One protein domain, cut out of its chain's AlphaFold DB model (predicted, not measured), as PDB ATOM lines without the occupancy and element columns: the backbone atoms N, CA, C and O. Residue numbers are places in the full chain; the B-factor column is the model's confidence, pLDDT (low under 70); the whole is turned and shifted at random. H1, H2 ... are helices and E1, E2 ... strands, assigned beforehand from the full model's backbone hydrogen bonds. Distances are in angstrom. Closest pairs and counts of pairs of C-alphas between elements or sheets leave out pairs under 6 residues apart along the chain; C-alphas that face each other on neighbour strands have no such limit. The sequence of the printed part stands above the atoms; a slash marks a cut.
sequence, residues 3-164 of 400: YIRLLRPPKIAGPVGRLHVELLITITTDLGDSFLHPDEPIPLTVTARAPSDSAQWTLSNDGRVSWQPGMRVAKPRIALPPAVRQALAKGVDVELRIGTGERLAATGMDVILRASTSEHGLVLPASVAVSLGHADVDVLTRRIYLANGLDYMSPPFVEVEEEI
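AT A GLANCE: This is residues 3 to 164 of the 400 residues of an uncharacterized protein of Stachybotrys chlorohalonata (strain IBT 40285) (UniProt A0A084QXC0). A strongly twisted sheet of four strands, E6 E5 E8 E9, forms a wall, with a loose layer of short strands, the pair E1 E4 and the sheet E2 E3 E7, partly over one face. The long hairpin E10 E11 carries on past the E9 edge, while H1 and H2 sit far apart towards opposite ends. The 162 printed residues run E1 E2 E3 E4 E5 E6 E7 H1 E8 H2 E9 E10 E11, two helices and eleven strands, and each sheet is antiparallel. The class is mixed, helices and strands, though under half of the residues are in named elements. The whole is compact, with a radius of gyration of the C-alphas of 15.9 A and spans of 48 by 42 by 30 A.

HOW THE PARTS SIT: In the largest sheet E8, residues 94 to 100, is antiparallel to E5, residues 42 to 49, with N 47 and O 97 2.9 A apart. E6, residues 56 to 58, forms a hairpin with E5, with N 48 and O 57 at 2.8 A. At the other edge is E9, residues 126 to 130, with N 96 and O 128 at 2.8 A. E10, residues 139 to 145, comes closest to E9 at the C-alphas of Val 128 and Leu 140, 4.7 A. It forms a hairpin with E11, residues 157 to 163, with N 162 and O 140 at 2.8 A. E1, residues 3 to 6, comes closest to E9 at the C-alphas of Ile 4 and Ala 126, 5.9 A, and pairs with E4, residues 25 to 28, with N 5 and O 26 at 2.9 A. E3, residues 20 to 22, runs on into E4 at 40 degrees. It forms a hairpin with E2, residues 11 to 13, with N 22 and O 11 at 2.8 A, and pairs with E7, residues 77 to 79, with N 21 and O 78 at 2.8 A. H1, residues 82 to 89, is on the largest sheet at a height over the sheet of 8.8 A, over none of its strands, but only just: 2 of its C-alphas fall on E5 and 2 on E9. H2, residues 109 to 117, is not on that sheet; its Met 109 and Tyr 145 of E10 have C-alphas 6.1 A apart. Every O i to N i+4 pair is within hydrogen-bond range in H1, and 3 of 5 in H2.

IN THESE COORDINATES: E1 begins at C-alpha 3, (-44.336, 25.655, -32.037), and E11 ends at C-alpha 163, (-54.659, 21.217, -39.033). E5 is 22.7 A long, E10 19.9 A, E11 19.6 A, E8 19.5 A and H2 14.2 A.

THE WHOLE: The C-alphas farthest apart, of Pro 15 and Thr 117, are 48.8 A apart. The printed part has no cut; the links E4 to E5, E6 to E7 and E10 to E11 are long. Residues 52 to 54, 61 to 64, 116 to 119, 133 to 136 and 148 to 154 have pLDDT under 70.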
ATOM      1  N   TYR A   3     -43.921  26.294 -30.801       95.56
ATOM      2  CA  TYR A   3     -44.336  25.655 -32.037       95.56
ATOM      3  C   TYR A   3     -44.451  26.692 -33.140       95.56
ATOM      4  O   TYR A   3     -45.163  27.686 -33.001       95.56
ATOM      5  N   ILE A   4     -43.793  26.445 -34.270       95.88
ATOM      6  CA  ILE A   4     -44.075  27.198 -35.495       95.88
ATOM      7  C   ILE A   4     -45.437  26.744 -36.009       95.88
ATOM      8  O   ILE A   4     -45.576  25.585 -36.392       95.88
ATOM      9  N   ARG A   5     -46.435  27.626 -36.035       95.25
ATOM     10  CA  ARG A   5     -47.764  27.358 -36.602       95.25
ATOM     11  C   ARG A   5     -47.999  28.196 -37.846       95.25
ATOM     12  O   ARG A   5     -47.503  29.318 -37.964       95.25
ATOM     13  N   LEU A   6     -48.796  27.652 -38.757       94.50
ATOM     14  CA  LEU A   6     -49.337  28.387 -39.891       94.50
ATOM     15  C   LEU A   6     -50.765  28.807 -39.555       94.50
ATOM     16  O   LEU A   6     -51.586  27.971 -39.201       94.50
ATOM     17  N   LEU A   7     -51.054  30.101 -39.671       92.69
ATOM     18  CA  LEU A   7     -52.408  30.636 -39.465       92.69
ATOM     19  C   LEU A   7     -53.270  30.541 -40.732       92.69
ATOM     20  O   LEU A   7     -54.468  30.793 -40.695       92.69
ATOM     21  N   ARG A   8     -52.644  30.254 -41.878       91.19
ATOM     22  CA  ARG A   8     -53.310  29.938 -43.146       91.19
ATOM     23  C   ARG A   8     -52.366  29.130 -44.045       91.19
ATOM     24  O   ARG A   8     -51.146  29.241 -43.865       91.19
ATOM     25  N   PRO A   9     -52.898  28.413 -45.047       92.31
ATOM     26  CA  PRO A   9     -52.088  27.690 -46.019       92.31
ATOM     27  C   PRO A   9     -51.075  28.615 -46.725       92.31
ATOM     28  O   PRO A   9     -51.394  29.780 -47.008       92.31
ATOM     29  N   PRO A  10     -49.848  28.148 -47.022       92.50
ATOM     30  CA  PRO A  10     -48.895  28.915 -47.816       92.50
ATOM     31  C   PRO A  10     -49.472  29.275 -49.184       92.50
ATOM     32  O   PRO A  10     -50.041  28.433 -49.874       92.50
ATOM     33  N   LYS A  11     -49.259  30.517 -49.626       91.50
ATOM     34  CA  LYS A  11     -49.724  30.970 -50.941       91.50
ATOM     35  C   LYS A  11     -48.556  31.144 -51.898       91.50
ATOM     36  O   LYS A  11     -47.669  31.955 -51.640       91.50
ATOM     37  N   ILE A  12     -48.584  30.452 -53.034       91.31
ATOM     38  CA  ILE A  12     -47.679  30.741 -54.152       91.31
ATOM     39  C   ILE A  12     -48.277  31.888 -54.973       91.31
ATOM     40  O   ILE A  12     -49.435  31.838 -55.386       91.31
ATOM     41  N   ALA A  13     -47.496  32.945 -55.190       90.12
ATOM     42  CA  ALA A  13     -47.933  34.143 -55.896       90.12
ATOM     43  C   ALA A  13     -46.840  34.692 -56.826       90.12
ATOM     44  O   ALA A  13     -45.669  34.328 -56.733       90.12
ATOM     45  N   GLY A  14     -47.240  35.596 -57.722       88.12
ATOM     46  CA  GLY A  14     -46.352  36.266 -58.674       88.12
ATOM     47  C   GLY A  14     -46.409  35.686 -60.095       88.12
ATOM     48  O   GLY A  14     -47.092  34.694 -60.344       88.12
ATOM     49  N   PRO A  15     -45.725  36.321 -61.063       85.50
ATOM     50  CA  PRO A  15     -45.632  35.808 -62.426       85.50
ATOM     51  C   PRO A  15     -44.697  34.588 -62.483       85.50
ATOM     52  O   PRO A  15     -43.766  34.486 -61.688       85.50
ATOM     53  N   VAL A  16     -44.875  33.706 -63.475       76.38
ATOM     54  CA  VAL A  16     -44.153  32.417 -63.625       76.38
ATOM     55  C   VAL A  16     -42.622  32.539 -63.467       76.38
ATOM     56  O   VAL A  16     -41.978  31.673 -62.879       76.38
ATOM     57  N   GLY A  17     -42.019  33.641 -63.928       80.94
ATOM     58  CA  GLY A  17     -40.574  33.888 -63.810       80.94
ATOM     59  C   GLY A  17     -40.095  34.453 -62.463       80.94
ATOM     60  O   GLY A  17     -38.890  34.481 -62.217       80.94
ATOM     61  N   ARG A  18     -41.003  34.920 -61.599       87.94
ATOM     62  CA  ARG A  18     -40.713  35.575 -60.307       87.94
ATOM     63  C   ARG A  18     -41.680  35.112 -59.212       87.94
ATOM     64  O   ARG A  18     -42.180  35.933 -58.449       87.94
ATOM     65  N   LEU A  19     -41.962  33.810 -59.170       91.50
ATOM     66  CA  LEU A  19     -42.803  33.236 -58.124       91.50
ATOM     67  C   LEU A  19     -42.161  33.415 -56.743       91.50
ATOM     68  O   LEU A  19     -40.951  33.226 -56.573       91.50
ATOM     69  N   HIS A  20     -42.996  33.718 -55.759       92.12
ATOM     70  CA  HIS A  20     -42.654  33.746 -54.344       92.12
ATOM     71  C   HIS A  20     -43.707  32.992 -53.534       92.12
ATOM     72  O   HIS A  20     -44.852  32.847 -53.964       92.12
ATOM     73  N   VAL A  21     -43.316  32.517 -52.354       92.75
ATOM     74  CA  VAL A  21     -44.245  31.991 -51.352       92.75
ATOM     75  C   VAL A  21     -44.545  33.066 -50.310       92.75
ATOM     76  O   VAL A  21     -43.646  33.776 -49.854       92.75
ATOM     77  N   GLU A  22     -45.815  33.200 -49.949       93.75
ATOM     78  CA  GLU A  22     -46.284  34.004 -48.825       93.75
ATOM     79  C   GLU A  22     -46.668  33.082 -47.669       93.75
ATOM     80  O   GLU A  22     -47.536  32.220 -47.822       93.75
ATOM     81  N   LEU A  23     -46.049  33.292 -46.508       93.69
ATOM     82  CA  LEU A  23     -46.353  32.551 -45.284       93.69
ATOM     83  C   LEU A  23     -47.053  33.467 -44.275       93.69
ATOM     84  O   LEU A  23     -46.872  34.688 -44.296       93.69
ATOM     85  N   LEU A  24     -47.850  32.876 -43.388       94.38
ATOM     86  CA  LEU A  24     -48.442  33.548 -42.233       94.38
ATOM     87  C   LEU A  24     -48.157  32.690 -41.004       94.38
ATOM     88  O   LEU A  24     -48.850  31.706 -40.757       94.38
ATOM     89  N   ILE A  25     -47.087  33.035 -40.298       95.00
ATOM     90  CA  ILE A  25     -46.500  32.211 -39.243       95.00
ATOM     91  C   ILE A  25     -46.770  32.853 -37.888       95.00
ATOM     92  O   ILE A  25     -46.638  34.070 -37.753       95.00
ATOM     93  N   THR A  26     -47.068  32.040 -36.882       95.50
ATOM     94  CA  THR A  26     -46.934  32.407 -35.467       95.50
ATOM     95  C   THR A  26     -45.999  31.423 -34.765       95.50
ATOM     96  O   THR A  26     -45.826  30.296 -35.236       95.50
ATOM     97  N   ILE A  27     -45.372  31.849 -33.669       95.31
ATOM     98  CA  ILE A  27     -44.594  30.981 -32.788       95.31
ATOM     99  C   ILE A  27     -45.170  31.113 -31.387       95.31
ATOM    100  O   ILE A  27     -45.151  32.198 -30.809       95.31
ATOM    101  N   THR A  28     -45.721  30.020 -30.872       93.88
ATOM    102  CA  THR A  28     -46.547  30.025 -29.660       93.88
ATOM    103  C   THR A  28     -46.423  28.701 -28.909       93.88
ATOM    104  O   THR A  28     -45.890  27.736 -29.458       93.88
ATOM    105  N   THR A  29     -46.870  28.665 -27.661       92.25
ATOM    106  CA  THR A  29     -47.083  27.443 -26.862       92.25
ATOM    107  C   THR A  29     -48.073  26.471 -27.520       92.25
ATOM    108  O   THR A  29     -48.781  26.821 -28.466       92.25
ATOM    109  N   ASP A  30     -48.143  25.247 -27.006       89.19
ATOM    110  CA  ASP A  30     -49.117  24.220 -27.399       89.19
ATOM    111  C   ASP A  30     -50.583  24.683 -27.276       89.19
ATOM    112  O   ASP A  30     -51.407  24.350 -28.124       89.19
ATOM    113  N   LEU A  31     -50.916  25.538 -26.308       87.31
ATOM    114  CA  LEU A  31     -52.257  26.127 -26.197       87.31
ATOM    115  C   LEU A  31     -52.514  27.317 -27.125       87.31
ATOM    116  O   LEU A  31     -53.661  27.711 -27.322       87.31
ATOM    117  N   GLY A  32     -51.476  27.913 -27.710       86.88
ATOM    118  CA  GLY A  32     -51.639  29.178 -28.429       86.88
ATOM    119  C   GLY A  32     -51.882  30.391 -27.516       86.88
ATOM    120  O   GLY A  32     -52.199  31.469 -28.014       86.88
ATOM    121  N   ASP A  33     -51.760  30.224 -26.199       85.12
ATOM    122  CA  ASP A  33     -52.066  31.235 -25.182       85.12
ATOM    123  C   ASP A  33     -50.911  32.219 -24.936       85.12
ATOM    124  O   ASP A  33     -51.144  33.356 -24.520       85.12
ATOM    125  N   SER A  34     -49.678  31.816 -25.258       89.31
ATOM    126  CA  SER A  34     -48.475  32.634 -25.111       89.31
ATOM    127  C   SER A  34     -47.594  32.586 -26.359       89.31
ATOM    128  O   SER A  34     -47.133  31.528 -26.791       89.31
ATOM    129  N   PHE A  35     -47.318  33.763 -26.925       92.62
ATOM    130  CA  PHE A  35     -46.382  33.920 -28.038       92.62
ATOM    131  C   PHE A  35     -44.938  33.857 -27.551       92.62
ATOM    132  O   PHE A  35     -44.612  34.367 -26.481       92.62
ATOM    133  N   LEU A  36     -44.053  33.333 -28.398       92.12
ATOM    134  CA  LEU A  36     -42.626  33.349 -28.122       92.12
ATOM    135  C   LEU A  36     -42.115  34.792 -28.014       92.12
ATOM    136  O   LEU A  36     -42.190  35.559 -28.978       92.12
ATOM    137  N   HIS A  37     -41.536  35.135 -26.867       91.31
ATOM    138  CA  HIS A  37     -40.931  36.437 -26.609       91.31
ATOM    139  C   HIS A  37     -39.438  36.269 -26.284       91.31
ATOM    140  O   HIS A  37     -39.070  36.176 -25.115       91.31
ATOM    141  N   PRO A  38     -38.559  36.194 -27.299       89.69
ATOM    142  CA  PRO A  38     -37.135  36.011 -27.055       89.69
ATOM    143  C   PRO A  38     -36.466  37.329 -26.642       89.69
ATOM    144  O   PRO A  38     -36.968  38.402 -26.977       89.69
ATOM    145  N   ASP A  39     -35.314  37.251 -25.973       88.19
ATOM    146  CA  ASP A  39     -34.497  38.433 -25.647       88.19
ATOM    147  C   ASP A  39     -33.833  39.030 -26.897       88.19
ATOM    148  O   ASP A  39     -33.750  40.248 -27.060       88.19
ATOM    149  N   GLU A  40     -33.404  38.162 -27.818       89.19
ATOM    150  CA  GLU A  40     -32.798  38.529 -29.097       89.19
ATOM    151  C   GLU A  40     -33.607  37.972 -30.279       89.19
ATOM    152  O   GLU A  40     -34.254  36.927 -30.160       89.19
ATOM    153  N   PRO A  41     -33.574  38.625 -31.456       91.94
ATOM    154  CA  PRO A  41     -34.268  38.120 -32.632       91.94
ATOM    155  C   PRO A  41     -33.801  36.719 -33.039       91.94
ATOM    156  O   PRO A  41     -32.610  36.480 -33.229       91.94
ATOM    157  N   ILE A  42     -34.748  35.809 -33.268       91.81
ATOM    158  CA  ILE A  42     -34.460  34.434 -33.690       91.81
ATOM    159  C   ILE A  42     -34.535  34.346 -35.216       91.81
ATOM    160  O   ILE A  42     -35.612  34.555 -35.783       91.81
ATOM    161  N   PRO A  43     -33.441  34.003 -35.919       92.56
ATOM    162  CA  PRO A  43     -33.495  33.728 -37.349       92.56
ATOM    163  C   PRO A  43     -34.383  32.512 -37.634       92.56
ATOM    164  O   PRO A  43     -34.220  31.450 -37.027       92.56
ATOM    165  N   LEU A  44     -35.305  32.662 -38.583       94.00
ATOM    166  CA  LEU A  44     -36.123  31.567 -39.084       94.00
ATOM    167  C   LEU A  44     -35.517  31.021 -40.373       94.00
ATOM    168  O   LEU A  44     -35.174  31.767 -41.292       94.00
ATOM    169  N   THR A  45     -35.451  29.699 -40.441       92.88
ATOM    170  CA  THR A  45     -34.968  28.961 -41.599       92.88
ATOM    171  C   THR A  45     -36.163  28.430 -42.377       92.88
ATOM    172  O   THR A  45     -37.001  27.720 -41.823       92.88
ATOM    173  N   VAL A  46     -36.240  28.753 -43.666       94.00
ATOM    174  CA  VAL A  46     -37.220  28.181 -44.592       94.00
ATOM    175  C   VAL A  46     -36.478  27.429 -45.680       94.00
ATOM    176  O   VAL A  46     -35.677  28.019 -46.405       94.00
ATOM    177  N   THR A  47     -36.754  26.138 -45.810       93.12
ATOM    178  CA  THR A  47     -36.142  25.267 -46.821       93.12
ATOM    179  C   THR A  47     -37.207  24.612 -47.679       93.12
ATOM    180  O   THR A  47     -38.272  24.273 -47.175       93.12
ATOM    181  N   ALA A  48     -36.916  24.400 -48.958       92.31
ATOM    182  CA  ALA A  48     -37.750  23.638 -49.877       92.31
ATOM    183  C   ALA A  48     -37.089  22.307 -50.236       92.31
ATOM    184  O   ALA A  48     -35.869  22.253 -50.403       92.31
ATOM    185  N   ARG A  49     -37.898  21.265 -50.425       90.69
ATOM    186  CA  ARG A  49     -37.471  19.961 -50.940       90.69
ATOM    187  C   ARG A  49     -38.533  19.401 -51.883       90.69
ATOM    188  O   ARG A  49     -39.717  19.418 -51.557       90.69
ATOM    189  N   ALA A  50     -38.117  18.899 -53.041       83.88
ATOM    190  CA  ALA A  50     -38.998  18.154 -53.937       83.88
ATOM    191  C   ALA A  50     -38.897  16.650 -53.610       83.88
ATOM    192  O   ALA A  50     -37.797  16.182 -53.330       83.88
ATOM    193  N   PRO A  51     -39.988  15.864 -53.663       70.19
ATOM    194  CA  PRO A  51     -39.976  14.443 -53.302       70.19
ATOM    195  C   PRO A  51     -38.959  13.598 -54.078       70.19
ATOM    196  O   PRO A  51     -38.392  12.659 -53.527       70.19
ATOM    197  N   SER A  52     -38.731  13.931 -55.349       64.00
ATOM    198  CA  SER A  52     -37.826  13.218 -56.255       64.00
ATOM    199  C   SER A  52     -36.390  13.744 -56.250       64.00
ATOM    200  O   SER A  52     -35.545  13.182 -56.947       64.00
ATOM    201  N   ASP A  53     -36.107  14.809 -55.495       63.62
ATOM    202  CA  ASP A  53     -34.789  15.427 -55.432       63.62
ATOM    203  C   ASP A  53     -34.210  15.299 -54.020       63.62
ATOM    204  O   ASP A  53     -34.861  15.596 -53.016       63.62
ATOM    205  N   SER A  54     -32.959  14.855 -53.944       64.06
ATOM    206  CA  SER A  54     -32.200  14.868 -52.689       64.06
ATOM    207  C   SER A  54     -31.745  16.282 -52.314       64.06
ATOM    208  O   SER A  54     -31.380  16.528 -51.166       64.06
ATOM    209  N   ALA A  55     -31.781  17.224 -53.264       75.00
ATOM    210  CA  ALA A  55     -31.410  18.603 -53.023       75.00
ATOM    211  C   ALA A  55     -32.442  19.318 -52.137       75.00
ATOM    212  O   ALA A  55     -33.635  19.396 -52.441       75.00
ATOM    213  N   GLN A  56     -31.944  19.901 -51.051       84.69
ATOM    214  CA  GLN A  56     -32.670  20.848 -50.216       84.69
ATOM    215  C   GLN A  56     -32.225  22.269 -50.572       84.69
ATOM    216  O   GLN A  56     -31.029  22.561 -50.626       84.69
ATOM    217  N   TRP A  57     -33.180  23.173 -50.786       88.31
ATOM    218  CA  TRP A  57     -32.902  24.577 -51.091       88.31
ATOM    219  C   TRP A  57     -33.252  25.463 -49.904       88.31
ATOM    220  O   TRP A  57     -34.420  25.571 -49.535       88.31
ATOM    221  N   THR A  58     -32.266  26.152 -49.336       88.50
ATOM    222  CA  THR A  58     -32.521  27.213 -48.355       88.50
ATOM    223  C   THR A  58     -33.099  28.430 -49.069       88.50
ATOM    224  O   THR A  58     -32.492  28.977 -49.987       88.50
ATOM    225  N   LEU A  59     -34.307  28.829 -48.675       87.56
ATOM    226  CA  LEU A  59     -35.036  29.955 -49.257       87.56
ATOM    227  C   LEU A  59     -34.807  31.253 -48.471       87.56
ATOM    228  O   LEU A  59     -34.815  32.348 -49.032       87.56
ATOM    229  N   SER A  60     -34.603  31.136 -47.161       79.12
ATOM    230  CA  SER A  60     -34.300  32.244 -46.257       79.12
ATOM    231  C   SER A  60     -32.789  32.513 -46.211       79.12
ATOM    232  O   SER A  60     -32.129  32.188 -45.226       79.12
ATOM    233  N   ASN A  61     -32.213  33.075 -47.276       66.31
ATOM    234  CA  ASN A  61     -30.807  33.501 -47.235       66.31
ATOM    235  C   ASN A  61     -30.617  34.686 -46.263       66.31
ATOM    236  O   ASN A  61     -31.476  35.570 -46.176       66.31
ATOM    237  N   ASP A  62     -29.478  34.706 -45.568       53.94
ATOM    238  CA  ASP A  62     -28.952  35.831 -44.779       53.94
ATOM    239  C   ASP A  62     -29.919  36.452 -43.748       53.94
ATOM    240  O   ASP A  62     -30.041  37.672 -43.653       53.94
ATOM    241  N   GLY A  63     -30.650  35.638 -42.976       54.44
ATOM    242  CA  GLY A  63     -31.370  36.119 -41.781       54.44
ATOM    243  C   GLY A  63     -32.539  37.087 -42.034       54.44
ATOM    244  O   GLY A  63     -33.040  37.708 -41.098       54.44
ATOM    245  N   ARG A  64     -33.011  37.221 -43.283       67.06
ATOM    246  CA  ARG A  64     -34.112  38.145 -43.635       67.06
ATOM    247  C   ARG A  64     -35.475  37.742 -43.079       67.06
ATOM    248  O   ARG A  64     -36.382  38.571 -43.043       67.06
ATOM    249  N   VAL A  65     -35.634  36.486 -42.674       86.56
ATOM    250  CA  VAL A  65     -36.811  36.018 -41.947       86.56
ATOM    251  C   VAL A  65     -36.378  35.804 -40.506       86.56
ATOM    252  O   VAL A  65     -35.552  34.941 -40.231       86.56
ATOM    253  N   SER A  66     -36.898  36.612 -39.593       91.44
ATOM    254  CA  SER A  66     -36.605  36.509 -38.166       91.44
ATOM    255  C   SER A  66     -37.865  36.745 -37.347       91.44
ATOM    256  O   SER A  66     -38.771  37.469 -37.766       91.44
ATOM    257  N   TRP A  67     -37.917  36.102 -36.187       94.56
ATOM    258  CA  TRP A  67     -38.906  36.343 -35.154       94.56
ATOM    259  C   TRP A  67     -38.338  37.348 -34.155       94.56
ATOM    260  O   TRP A  67     -37.319  37.088 -33.519       94.56
ATOM    261  N   GLN A  68     -38.964  38.516 -34.068       93.62
ATOM    262  CA  GLN A  68     -38.533  39.624 -33.219       93.62
ATOM    263  C   GLN A  68     -39.246  39.565 -31.857       93.62
ATOM    264  O   GLN A  68     -40.376  39.065 -31.791       93.62
ATOM    265  N   PRO A  69     -38.645  40.129 -30.794       92.50
ATOM    266  CA  PRO A  69     -39.326  40.314 -29.515       92.50
ATOM    267  C   PRO A  69     -40.681  41.022 -29.689       92.50
ATOM    268  O   PRO A  69     -40.806  41.982 -30.454       92.50
ATOM    269  N   GLY A  70     -41.717  40.515 -29.019       90.94
ATOM    270  CA  GLY A  70     -43.080  41.058 -29.080       90.94
ATOM    271  C   GLY A  70     -43.874  40.757 -30.362       90.94
ATOM    272  O   GLY A  70     -45.015  41.211 -30.489       90.94
ATOM    273  N   MET A  71     -43.325  39.997 -31.319       94.38
ATOM    274  CA  MET A  71     -44.097  39.563 -32.485       94.38
ATOM    275  C   MET A  71     -45.214  38.597 -32.094       94.38
ATOM    276  O   MET A  71     -45.054  37.726 -31.250       94.38
ATOM    277  N   ARG A  72     -46.352  38.734 -32.779       94.62
ATOM    278  CA  ARG A  72     -47.449  37.753 -32.747       94.62
ATOM    279  C   ARG A  72     -47.593  36.997 -34.057       94.62
ATOM    280  O   ARG A  72     -48.128  35.900 -34.093       94.62
ATOM    281  N   VAL A  73     -47.154  37.610 -35.156       95.12
ATOM    282  CA  VAL A  73     -47.308  37.073 -36.508       95.12
ATOM    283  C   VAL A  73     -46.148  37.540 -37.384       95.12
ATOM    284  O   VAL A  73     -45.852  38.733 -37.439       95.12
ATOM    285  N   ALA A  74     -45.557  36.620 -38.146       94.56
ATOM    286  CA  ALA A  74     -44.608  36.894 -39.218       94.56
ATOM    287  C   ALA A  74     -45.253  36.644 -40.593       94.56
ATOM    288  O   ALA A  74     -45.930  35.638 -40.809       94.56
ATOM    289  N   LYS A  75     -45.031  37.563 -41.546       95.12
ATOM    290  CA  LYS A  75     -45.602  37.520 -42.909       95.12
ATOM    291  C   LYS A  75     -44.522  37.513 -44.002       95.12
ATOM    292  O   LYS A  75     -44.501  38.430 -44.829       95.12
ATOM    293  N   PRO A  76     -43.567  36.565 -43.996       93.62
ATOM    294  CA  PRO A  76     -42.474  36.609 -44.953       93.62
ATOM    295  C   PRO A  76     -42.961  36.322 -46.377       93.62
ATOM    296  O   PRO A  76     -43.832  35.480 -46.615       93.62
ATOM    297  N   ARG A  77     -42.349  37.029 -47.331       93.12
ATOM    298  CA  ARG A  77     -42.473  36.797 -48.773       93.12
ATOM    299  C   ARG A  77     -41.126  36.334 -49.295       93.12
ATOM    300  O   ARG A  77     -40.168  37.104 -49.271       93.12
ATOM    301  N   ILE A  78     -41.051  35.084 -49.733       92.31
ATOM    302  CA  ILE A  78     -39.777  34.432 -50.028       92.31
ATOM    303  C   ILE A  78     -39.747  34.033 -51.496       92.31
ATOM    304  O   ILE A  78     -40.597  33.276 -51.963       92.31
ATOM    305  N   ALA A  79     -38.784  34.572 -52.243       91.75
ATOM    306  CA  ALA A  79     -38.619  34.248 -53.653       91.75
ATOM    307  C   ALA A  79     -38.260  32.765 -53.821       91.75
ATOM    308  O   ALA A  79     -37.373  32.251 -53.142       91.75
ATOM    309  N   LEU A  80     -38.931  32.081 -54.747       91.25
ATOM    310  CA  LEU A  80     -38.656  30.673 -55.024       91.25
ATOM    311  C   LEU A  80     -37.500  30.564 -56.023       91.25
ATOM    312  O   LEU A  80     -37.561  31.226 -57.063       91.25
ATOM    313  N   PRO A  81     -36.462  29.746 -55.778       90.25
ATOM    314  CA  PRO A  81     -35.346  29.580 -56.702       90.25
ATOM    315  C   PRO A  81     -35.788  28.887 -58.002       90.25
ATOM    316  O   PRO A  81     -36.813  28.198 -58.017       90.25
ATOM    317  N   PRO A  82     -35.025  29.026 -59.108       89.50
ATOM    318  CA  PRO A  82     -35.386  28.446 -60.402       89.50
ATOM    319  C   PRO A  82     -35.735  26.953 -60.352       89.50
ATOM    320  O   PRO A  82     -36.720  26.560 -60.968       89.50
ATOM    321  N   ALA A  83     -34.984  26.152 -59.586       88.81
ATOM    322  CA  ALA A  83     -35.226  24.716 -59.436       88.81
ATOM    323  C   ALA A  83     -36.612  24.417 -58.836       88.81
ATOM    324  O   ALA A  83     -37.391  23.667 -59.419       88.81
ATOM    325  N   VAL A  84     -36.969  25.093 -57.739       89.75
ATOM    326  CA  VAL A  84     -38.284  24.955 -57.089       89.75
ATOM    327  C   VAL A  84     -39.410  25.406 -58.020       89.75
ATOM    328  O   VAL A  84     -40.421  24.722 -58.143       89.75
ATOM    329  N   ARG A  85     -39.231  26.521 -58.744       90.56
ATOM    330  CA  ARG A  85     -40.230  26.988 -59.723       90.56
ATOM    331  C   ARG A  85     -40.445  25.982 -60.852       90.56
ATOM    332  O   ARG A  85     -41.579  25.786 -61.275       90.56
ATOM    333  N   GLN A  86     -39.375  25.356 -61.341       89.25
ATOM    334  CA  GLN A  86     -39.466  24.327 -62.375       89.25
ATOM    335  C   GLN A  86     -40.159  23.059 -61.868       89.25
ATOM    336  O   GLN A  86     -40.940  22.480 -62.617       89.25
ATOM    337  N   ALA A  87     -39.902  22.637 -60.625       89.44
ATOM    338  CA  ALA A  87     -40.597  21.504 -60.011       89.44
ATOM    339  C   ALA A  87     -42.107  21.776 -59.921       89.44
ATOM    340  O   ALA A  87     -42.908  21.022 -60.471       89.44
ATOM    341  N   LEU A  88     -42.479  22.924 -59.355       89.56
ATOM    342  CA  LEU A  88     -43.869  23.360 -59.255       89.56
ATOM    343  C   LEU A  88     -44.555  23.451 -60.627       89.56
ATOM    344  O   LEU A  88     -45.677  22.985 -60.788       89.56
ATOM    345  N   ALA A  89     -43.880  24.015 -61.636       88.94
ATOM    346  CA  ALA A  89     -44.418  24.136 -62.995       88.94
ATOM    347  C   ALA A  89     -44.660  22.779 -63.681       88.94
ATOM    348  O   ALA A  89     -45.460  22.701 -64.609       88.94
ATOM    349  N   LYS A  90     -43.987  21.716 -63.226       89.00
ATOM    350  CA  LYS A  90     -44.215  20.331 -63.668       89.00
ATOM    351  C   LYS A  90     -45.330  19.628 -62.881       89.00
ATOM    352  O   LYS A  90     -45.544  18.442 -63.099       89.00
ATOM    353  N   GLY A  91     -46.012  20.331 -61.974       88.25
ATOM    354  CA  GLY A  91     -47.036  19.756 -61.101       88.25
ATOM    355  C   GLY A  91     -46.468  18.919 -59.954       88.25
ATOM    356  O   GLY A  91     -47.178  18.075 -59.424       88.25
ATOM    357  N   VAL A  92     -45.193  19.110 -59.594       88.94
ATOM    358  CA  VAL A  92     -44.577  18.428 -58.448       88.94
ATOM    359  C   VAL A  92     -44.858  19.224 -57.179       88.94
ATOM    360  O   VAL A  92     -44.522  20.410 -57.112       88.94
ATOM    361  N   ASP A  93     -45.413  18.559 -56.170       89.31
ATOM    362  CA  ASP A  93     -45.573  19.126 -54.833       89.31
ATOM    363  C   ASP A  93     -44.203  19.357 -54.194       89.31
ATOM    364  O   ASP A  93     -43.322  18.498 -54.235       89.31
ATOM    365  N   VAL A  94     -44.010  20.527 -53.595       91.31
ATOM    366  CA  VAL A  94     -42.773  20.892 -52.902       91.31
ATOM    367  C   VAL A  94     -43.056  20.979 -51.413       91.31
ATOM    368  O   VAL A  94     -43.972  21.673 -50.991       91.31
ATOM    369  N   GLU A  95     -42.249  20.312 -50.598       93.38
ATOM    370  CA  GLU A  95     -42.321  20.435 -49.147       93.38
ATOM    371  C   GLU A  95     -41.528  21.667 -48.704       93.38
ATOM    372  O   GLU A  95     -40.328  21.773 -48.968       93.38
ATOM    373  N   LEU A  96     -42.189  22.594 -48.018       94.38
ATOM    374  CA  LEU A  96     -41.552  23.685 -47.296       94.38
ATOM    375  C   LEU A  96     -41.403  23.296 -45.834       94.38
ATOM    376  O   LEU A  96     -42.389  22.960 -45.193       94.38
ATOM    377  N   ARG A  97     -40.195  23.412 -45.290       94.88
ATOM    378  CA  ARG A  97     -39.923  23.272 -43.858       94.88
ATOM    379  C   ARG A  97     -39.567  24.631 -43.277       94.88
ATOM    380  O   ARG A  97     -38.704  25.323 -43.811       94.88
ATOM    381  N   ILE A  98     -40.230  24.988 -42.185       95.56
ATOM    382  CA  ILE A  98     -40.086  26.248 -41.463       95.56
ATOM    383  C   ILE A  98     -39.586  25.898 -40.062       95.56
ATOM    384  O   ILE A  98     -40.253  25.178 -39.319       95.56
ATOM    385  N   GLY A  99     -38.397  26.376 -39.720       94.88
ATOM    386  CA  GLY A  99     -37.702  26.062 -38.477       94.88
ATOM    387  C   GLY A  99     -36.900  27.243 -37.942       94.88
ATOM    388  O   GLY A  99     -36.965  28.355 -38.462       94.88
ATOM    389  N   THR A 100     -36.114  26.974 -36.910       92.75
ATOM    390  CA  THR A 100     -35.090  27.866 -36.355       92.75
ATOM    391  C   THR A 100     -33.694  27.344 -36.725       92.75
ATOM    392  O   THR A 100     -33.562  26.383 -37.490       92.75
ATOM    393  N   GLY A 101     -32.631  27.983 -36.228       87.62
ATOM    394  CA  GLY A 101     -31.291  27.385 -36.258       87.62
ATOM    395  C   GLY A 101     -31.223  26.108 -35.408       87.62
ATOM    396  O   GLY A 101     -31.973  25.971 -34.446       87.62
ATOM    397  N   GLU A 102     -30.297  25.198 -35.731       84.94
ATOM    398  CA  GLU A 102     -30.204  23.854 -35.118       84.94
ATOM    399  C   GLU A 102     -30.200  23.860 -33.584       84.94
ATOM    400  O   GLU A 102     -30.783  22.977 -32.966       84.94
ATOM    401  N   ARG A 103     -29.613  24.892 -32.964       86.94
ATOM    402  CA  ARG A 103     -29.552  25.043 -31.500       86.94
ATOM    403  C   ARG A 103     -30.916  25.182 -30.823       86.94
ATOM    404  O   ARG A 103     -31.030  24.842 -29.655       86.94
ATOM    405  N   LEU A 104     -31.910  25.721 -31.525       90.94
ATOM    406  CA  LEU A 104     -33.249  25.984 -30.992       90.94
ATOM    407  C   LEU A 104     -34.296  25.049 -31.599       90.94
ATOM    408  O   LEU A 104     -35.481  25.251 -31.369       90.94
ATOM    409  N   ALA A 105     -33.911  24.083 -32.430       92.19
ATOM    410  CA  ALA A 105     -34.866  23.270 -33.169       92.19
ATOM    411  C   ALA A 105     -35.169  21.967 -32.413       92.19
ATOM    412  O   ALA A 105     -34.285  21.134 -32.228       92.19
ATOM    413  N   ALA A 106     -36.430  21.747 -32.028       92.62
ATOM    414  CA  ALA A 106     -36.881  20.470 -31.460       92.62
ATOM    415  C   ALA A 106     -37.044  19.415 -32.568       92.62
ATOM    416  O   ALA A 106     -38.150  19.105 -32.983       92.62
ATOM    417  N   THR A 107     -35.950  18.907 -33.134       89.69
ATOM    418  CA  THR A 107     -36.025  17.975 -34.274       89.69
ATOM    419  C   THR A 107     -36.009  16.507 -33.870       89.69
ATOM    420  O   THR A 107     -36.569  15.686 -34.593       89.69
ATOM    421  N   GLY A 108     -35.386  16.166 -32.745       89.56
ATOM    422  CA  GLY A 108     -35.147  14.785 -32.343       89.56
ATOM    423  C   GLY A 108     -35.406  14.544 -30.866       89.56
ATOM    424  O   GLY A 108     -35.304  15.454 -30.043       89.56
ATOM    425  N   MET A 109     -35.721  13.292 -30.553       89.44
ATOM    426  CA  MET A 109     -35.943  12.776 -29.207       89.44
ATOM    427  C   MET A 109     -34.808  13.146 -28.253       89.44
ATOM    428  O   MET A 109     -35.039  13.667 -27.171       89.44
ATOM    429  N   ASP A 110     -33.568  12.929 -28.672       85.50
ATOM    430  CA  ASP A 110     -32.378  13.205 -27.876       85.50
ATOM    431  C   ASP A 110     -32.179  14.709 -27.614       85.50
ATOM    432  O   ASP A 110     -31.668  15.086 -26.564       85.50
ATOM    433  N   VAL A 111     -32.566  15.577 -28.554       86.94
ATOM    434  CA  VAL A 111     -32.494  17.033 -28.384       86.94
ATOM    435  C   VAL A 111     -33.557  17.470 -27.385       86.94
ATOM    436  O   VAL A 111     -33.247  18.201 -26.449       86.94
ATOM    437  N   ILE A 112     -34.785  16.970 -27.544       89.88
ATOM    438  CA  ILE A 112     -35.920  17.276 -26.666       89.88
ATOM    439  C   ILE A 112     -35.639  16.808 -25.232       89.88
ATOM    440  O   ILE A 112     -35.812  17.586 -24.296       89.88
ATOM    441  N   LEU A 113     -35.137  15.581 -25.050       86.69
ATOM    442  CA  LEU A 113     -34.823  15.035 -23.727       86.69
ATOM    443  C   LEU A 113     -33.588  15.685 -23.087       86.69
ATOM    444  O   LEU A 113     -33.564  15.847 -21.868       86.69
ATOM    445  N   ARG A 114     -32.565  16.087 -23.860       79.56
ATOM    446  CA  ARG A 114     -31.350  16.733 -23.313       79.56
ATOM    447  C   ARG A 114     -31.528  18.207 -22.984       79.56
ATOM    448  O   ARG A 114     -30.924  18.685 -22.019       79.56
ATOM    449  N   ALA A 115     -32.358  18.916 -23.749       73.81
ATOM    450  CA  ALA A 115     -32.604  20.342 -23.548       73.81
ATOM    451  C   ALA A 115     -33.193  20.661 -22.162       73.81
ATOM    452  O   ALA A 115     -33.082  21.789 -21.697       73.81
ATOM    453  N   SER A 116     -33.699  19.646 -21.459       60.25
ATOM    454  CA  SER A 116     -34.103  19.686 -20.051       60.25
ATOM    455  C   SER A 116     -33.023  20.148 -19.056       60.25
ATOM    456  O   SER A 116     -33.345  20.517 -17.930       60.25
ATOM    457  N   THR A 117     -31.746  20.134 -19.452       58.06
ATOM    458  CA  THR A 117     -30.605  20.566 -18.613       58.06
ATOM    459  C   THR A 117     -29.918  21.836 -19.107       58.06
ATOM    460  O   THR A 117     -28.962  22.299 -18.487       58.06
ATOM    461  N   SER A 118     -30.382  22.399 -20.223       59.97
ATOM    462  CA  SER A 118     -29.838  23.625 -20.803       59.97
ATOM    463  C   SER A 118     -30.801  24.789 -20.606       59.97
ATOM    464  O   SER A 118     -32.007  24.606 -20.712       59.97
ATOM    465  N   GLU A 119     -30.285  26.006 -20.434       61.78
ATOM    466  CA  GLU A 119     -31.094  27.241 -20.372       61.78
ATOM    467  C   GLU A 119     -31.744  27.620 -21.724       61.78
ATOM    468  O   GLU A 119     -32.299  28.705 -21.884       61.78
ATOM    469  N   HIS A 120     -31.648  26.759 -22.739       73.12
ATOM    470  CA  HIS A 120     -32.133  27.041 -24.081       73.12
ATOM    471  C   HIS A 120     -33.444  26.303 -24.336       73.12
ATOM    472  O   HIS A 120     -33.487  25.076 -24.418       73.12
ATOM    473  N   GLY A 121     -34.521  27.065 -24.500       87.06
ATOM    474  CA  GLY A 121     -35.785  26.510 -24.958       87.06
ATOM    475  C   GLY A 121     -35.749  26.083 -26.421       87.06
ATOM    476  O   GLY A 121     -34.904  26.521 -27.204       87.06
ATOM    477  N   LEU A 122     -36.704  25.241 -26.804       93.25
ATOM    478  CA  LEU A 122     -36.809  24.719 -28.160       93.25
ATOM    479  C   LEU A 122     -38.064  25.217 -28.880       93.25
ATOM    480  O   LEU A 122     -39.097  25.523 -28.278       93.25
ATOM    481  N   VAL A 123     -37.957  25.243 -30.205       94.88
ATOM    482  CA  VAL A 123     -39.012  25.558 -31.161       94.88
ATOM    483  C   VAL A 123     -39.177  24.373 -32.107       94.88
ATOM    484  O   VAL A 123     -38.249  24.001 -32.829       94.88
ATOM    485  N   LEU A 124     -40.362  23.773 -32.120       95.88
ATOM    486  CA  LEU A 124     -40.699  22.656 -32.987       95.88
ATOM    487  C   LEU A 124     -40.976  23.149 -34.422       95.88
ATOM    488  O   LEU A 124     -41.872  23.979 -34.625       95.88
ATOM    489  N   PRO A 125     -40.226  22.663 -35.435       96.44
ATOM    490  CA  PRO A 125     -40.432  23.043 -36.833       96.44
ATOM    491  C   PRO A 125     -41.741  22.505 -37.415       96.44
ATOM    492  O   PRO A 125     -42.278  21.512 -36.926       96.44
ATOM    493  N   ALA A 126     -42.230  23.134 -38.481       96.31
ATOM    494  CA  ALA A 126     -43.377  22.671 -39.266       96.31
ATOM    495  C   ALA A 126     -42.964  22.431 -40.720       96.31
ATOM    496  O   ALA A 126     -42.184  23.205 -41.277       96.31
ATOM    497  N   SER A 127     -43.512  21.391 -41.338       95.62
ATOM    498  CA  SER A 127     -43.415  21.136 -42.774       95.62
ATOM    499  C   SER A 127     -44.793  21.275 -43.427       95.62
ATOM    500  O   SER A 127     -45.807  21.001 -42.803       95.62
ATOM    501  N   VAL A 128     -44.864  21.723 -44.676       94.56
ATOM    502  CA  VAL A 128     -46.128  21.891 -45.410       94.56
ATOM    503  C   VAL A 128     -45.887  21.703 -46.904       94.56
ATOM    504  O   VAL A 128     -44.889  22.186 -47.440       94.56
ATOM    505  N   ALA A 129     -46.779  20.989 -47.584       92.12
ATOM    506  CA  ALA A 129     -46.711  20.835 -49.033       92.12
ATOM    507  C   ALA A 129     -47.257  22.086 -49.737       92.12
ATOM    508  O   ALA A 129     -48.222  22.697 -49.284       92.12
ATOM    509  N   VAL A 130     -46.647  22.469 -50.856       90.50
ATOM    510  CA  VAL A 130     -47.120  23.550 -51.726       90.50
ATOM    511  C   VAL A 130     -47.094  23.111 -53.184       90.50
ATOM    512  O   VAL A 130     -46.143  22.463 -53.624       90.50
ATOM    513  N   SER A 131     -48.111  23.499 -53.953       87.81
ATOM    514  CA  SER A 131     -48.223  23.155 -55.374       87.81
ATOM    515  C   SER A 131     -48.903  24.264 -56.183       87.81
ATOM    516  O   SER A 131     -49.566  25.151 -55.638       87.81
ATOM    517  N   LEU A 132     -48.700  24.269 -57.505       82.75
ATOM    518  CA  LEU A 132     -49.375  25.214 -58.399       82.75
ATOM    519  C   LEU A 132     -50.766  24.678 -58.755       82.75
ATOM    520  O   LEU A 132     -50.895  23.800 -59.601       82.75
ATOM    521  N   GLY A 133     -51.807  25.241 -58.138       66.62
ATOM    522  CA  GLY A 133     -53.198  25.037 -58.558       66.62
ATOM    523  C   GLY A 133     -53.997  23.969 -57.808       66.62
ATOM    524  O   GLY A 133     -55.126  23.714 -58.217       66.62
ATOM    525  N   HIS A 134     -53.475  23.372 -56.729       59.69
ATOM    526  CA  HIS A 134     -54.319  22.597 -55.809       59.69
ATOM    527  C   HIS A 134     -55.032  23.499 -54.798       59.69
ATOM    528  O   HIS A 134     -54.572  24.603 -54.494       59.69
ATOM    529  N   ALA A 135     -56.174  22.997 -54.319       56.22
ATOM    530  CA  ALA A 135     -56.968  23.569 -53.241       56.22
ATOM    531  C   ALA A 135     -56.139  23.743 -51.959       56.22
ATOM    532  O   ALA A 135     -55.118  23.080 -51.777       56.22
ATOM    533  N   ASP A 136     -56.599  24.661 -51.108       63.56
ATOM    534  CA  ASP A 136     -56.016  25.015 -49.816       63.56
ATOM    535  C   ASP A 136     -55.518  23.771 -49.058       63.56
ATOM    536  O   ASP A 136     -56.312  22.936 -48.632       63.56
ATOM    537  N   VAL A 137     -54.192  23.634 -48.918       74.00
ATOM    538  CA  VAL A 137     -53.586  22.625 -48.039       74.00
ATOM    539  C   VAL A 137     -53.960  23.009 -46.618       74.00
ATOM    540  O   VAL A 137     -53.454  24.003 -46.109       74.00
ATOM    541  N   ASP A 138     -54.849  22.253 -45.992       87.44
ATOM    542  CA  ASP A 138     -55.383  22.518 -44.656       87.44
ATOM    543  C   ASP A 138     -54.522  21.920 -43.541       87.44
ATOM    544  O   ASP A 138     -54.840  22.089 -42.369       87.44
ATOM    545  N   VAL A 139     -53.409  21.263 -43.877       93.25
ATOM    546  CA  VAL A 139     -52.553  20.564 -42.912       93.25
ATOM    547  C   VAL A 139     -51.082  20.945 -42.999       93.25
ATOM    548  O   VAL A 139     -50.542  21.271 -44.056       93.25
ATOM    549  N   LEU A 140     -50.402  20.851 -41.863       94.62
ATOM    550  CA  LEU A 140     -48.945  20.854 -41.767       94.62
ATOM    551  C   LEU A 140     -48.482  19.542 -41.134       94.62
ATOM    552  O   LEU A 140     -49.253  18.886 -40.446       94.62
ATOM    553  N   THR A 141     -47.226  19.159 -41.339       95.56
ATOM    554  CA  THR A 141     -46.622  17.988 -40.702       95.56
ATOM    555  C   THR A 141     -45.548  18.365 -39.692       95.56
ATOM    556  O   THR A 141     -44.798  19.337 -39.848       95.56
ATOM    557  N   ARG A 142     -45.437  17.539 -38.656       95.81
ATOM    558  CA  ARG A 142     -44.376  17.565 -37.647       95.81
ATOM    559  C   ARG A 142     -43.553  16.303 -37.768       95.81
ATOM    560  O   ARG A 142     -44.122  15.234 -37.943       95.81
ATOM    561  N   ARG A 143     -42.229  16.421 -37.651       94.50
ATOM    562  CA  ARG A 143     -41.313  15.274 -37.626       94.50
ATOM    563  C   ARG A 143     -40.467  15.297 -36.368       94.50
ATOM    564  O   ARG A 143     -39.805  16.305 -36.121       94.50
ATOM    565  N   ILE A 144     -40.463  14.181 -35.645       94.56
ATOM    566  CA  ILE A 144     -39.587  13.935 -34.497       94.56
ATOM    567  C   ILE A 144     -38.728  12.717 -34.822       94.56
ATOM    568  O   ILE A 144     -39.247  11.613 -34.976       94.56
ATOM    569  N   TYR A 145     -37.417  12.916 -34.946       92.25
ATOM    570  CA  TYR A 145     -36.464  11.829 -35.165       92.25
ATOM    571  C   TYR A 145     -36.266  11.025 -33.874       92.25
ATOM    572  O   TYR A 145     -36.059  11.600 -32.808       92.25
ATOM    573  N   LEU A 146     -36.341   9.697 -33.969       88.06
ATOM    574  CA  LEU A 146     -36.292   8.790 -32.811       88.06
ATOM    575  C   LEU A 146     -34.893   8.231 -32.521       88.06
ATOM    576  O   LEU A 146     -34.686   7.605 -31.488       88.06
ATOM    577  N   ALA A 147     -33.932   8.433 -33.418       74.88
ATOM    578  CA  ALA A 147     -32.554   8.001 -33.224       74.88
ATOM    579  C   ALA A 147     -31.590   9.045 -33.785       74.88
ATOM    580  O   ALA A 147     -31.843   9.623 -34.844       74.88
ATOM    581  N   ASN A 148     -30.475   9.243 -33.080       56.41
ATOM    582  CA  ASN A 148     -29.419  10.159 -33.477       56.41
ATOM    583  C   ASN A 148     -28.144   9.387 -33.839       56.41
ATOM    584  O   ASN A 148     -27.627   8.637 -33.019       56.41
ATOM    585  N   GLY A 149     -27.613   9.622 -35.044       44.84
ATOM    586  CA  GLY A 149     -26.237   9.268 -35.408       44.84
ATOM    587  C   GLY A 149     -26.057   8.129 -36.422       44.84
ATOM    588  O   GLY A 149     -26.477   7.004 -36.190       44.84
ATOM    589  N   LEU A 150     -25.370   8.483 -37.517       40.28
ATOM    590  CA  LEU A 150     -24.433   7.750 -38.401       40.28
ATOM    591  C   LEU A 150     -24.756   6.346 -38.961       40.28
ATOM    592  O   LEU A 150     -24.292   6.065 -40.064       40.28
ATOM    593  N   ASP A 151     -25.527   5.496 -38.286       46.41
ATOM    594  CA  ASP A 151     -25.778   4.110 -38.726       46.41
ATOM    595  C   ASP A 151     -26.998   3.979 -39.648       46.41
ATOM    596  O   ASP A 151     -27.115   3.026 -40.422       46.41
ATOM    597  N   TYR A 152     -27.894   4.967 -39.622       50.84
ATOM    598  CA  TYR A 152     -29.042   5.030 -40.519       50.84
ATOM    599  C   TYR A 152     -28.790   6.043 -41.634       50.84
ATOM    600  O   TYR A 152     -28.746   7.249 -41.394       50.84
ATOM    601  N   MET A 153     -28.723   5.558 -42.877       54.59
ATOM    602  CA  MET A 153     -28.741   6.409 -44.078       54.59
ATOM    603  C   MET A 153     -29.991   7.314 -44.135       54.59
ATOM    604  O   MET A 153     -29.949   8.376 -44.749       54.59
ATOM    605  N   SER A 154     -31.072   6.901 -43.457       69.19
ATOM    606  CA  SER A 154     -32.306   7.661 -43.233       69.19
ATOM    607  C   SER A 154     -32.790   7.419 -41.795       69.19
ATOM    608  O   SER A 154     -33.334   6.343 -41.532       69.19
ATOM    609  N   PRO A 155     -32.580   8.351 -40.845       79.00
ATOM    610  CA  PRO A 155     -32.946   8.138 -39.446       79.00
ATOM    611  C   PRO A 155     -34.467   7.981 -39.288       79.00
ATOM    612  O   PRO A 155     -35.222   8.719 -39.933       79.00
ATOM    613  N   PRO A 156     -34.937   7.049 -38.436       86.44
ATOM    614  CA  PRO A 156     -36.360   6.858 -38.207       86.44
ATOM    615  C   PRO A 156     -36.978   8.092 -37.545       86.44
ATOM    616  O   PRO A 156     -36.371   8.726 -36.678       86.44
ATOM    617  N   PHE A 157     -38.209   8.411 -37.928       91.94
ATOM    618  CA  PHE A 157     -38.970   9.517 -37.361       91.94
ATOM    619  C   PHE A 157     -40.440   9.152 -37.200       91.94
ATOM    620  O   PHE A 157     -40.964   8.282 -37.894       91.94
ATOM    621  N   VAL A 158     -41.105   9.876 -36.308       94.31
ATOM    622  CA  VAL A 158     -42.564   9.955 -36.237       94.31
ATOM    623  C   VAL A 158     -42.992  11.178 -37.023       94.31
ATOM    624  O   VAL A 158     -42.428  12.257 -36.832       94.31
ATOM    625  N   GLU A 159     -43.967  11.011 -37.912       94.75
ATOM    626  CA  GLU A 159     -44.588  12.113 -38.639       94.75
ATOM    627  C   GLU A 159     -46.091  12.138 -38.388       94.75
ATOM    628  O   GLU A 159     -46.762  11.123 -38.561       94.75
ATOM    629  N   VAL A 160     -46.604  13.305 -38.002       96.12
ATOM    630  CA  VAL A 160     -48.038  13.544 -37.796       96.12
ATOM    631  C   VAL A 160     -48.465  14.831 -38.486       96.12
ATOM    632  O   VAL A 160     -47.709  15.803 -38.526       96.12
ATOM    633  N   GLU A 161     -49.671  14.823 -39.036       95.75
ATOM    634  CA  GLU A 161     -50.378  15.987 -39.553       95.75
ATOM    635  C   GLU A 161     -51.143  16.690 -38.432       95.75
ATOM    636  O   GLU A 161     -51.814  16.048 -37.622       95.75
ATOM    637  N   GLU A 162     -51.078  18.016 -38.454       93.94
ATOM    638  CA  GLU A 162     -51.919  18.936 -37.692       93.94
ATOM    639  C   GLU A 162     -52.734  19.781 -38.666       93.94
ATOM    640  O   GLU A 162     -52.292  20.039 -39.790       93.94
ATOM    641  N   GLU A 163     -53.896  20.261 -38.233       92.56
ATOM    642  CA  GLU A 163     -54.659  21.217 -39.033       92.56
ATOM    643  C   GLU A 163     -54.067  22.628 -38.923       92.56
ATOM    644  O   GLU A 163     -53.755  23.123 -37.841       92.56
ATOM    645  N   ILE A 164     -53.933  23.309 -40.056       92.12
ATOM    646  CA  ILE A 164     -53.537  24.711 -40.128       92.12
ATOM    647  C   ILE A 164     -54.664  25.576 -39.557       92.12
ATOM    648  O   ILE A 164     -55.800  25.523 -40.018       92.12
TER     649      ILE A 164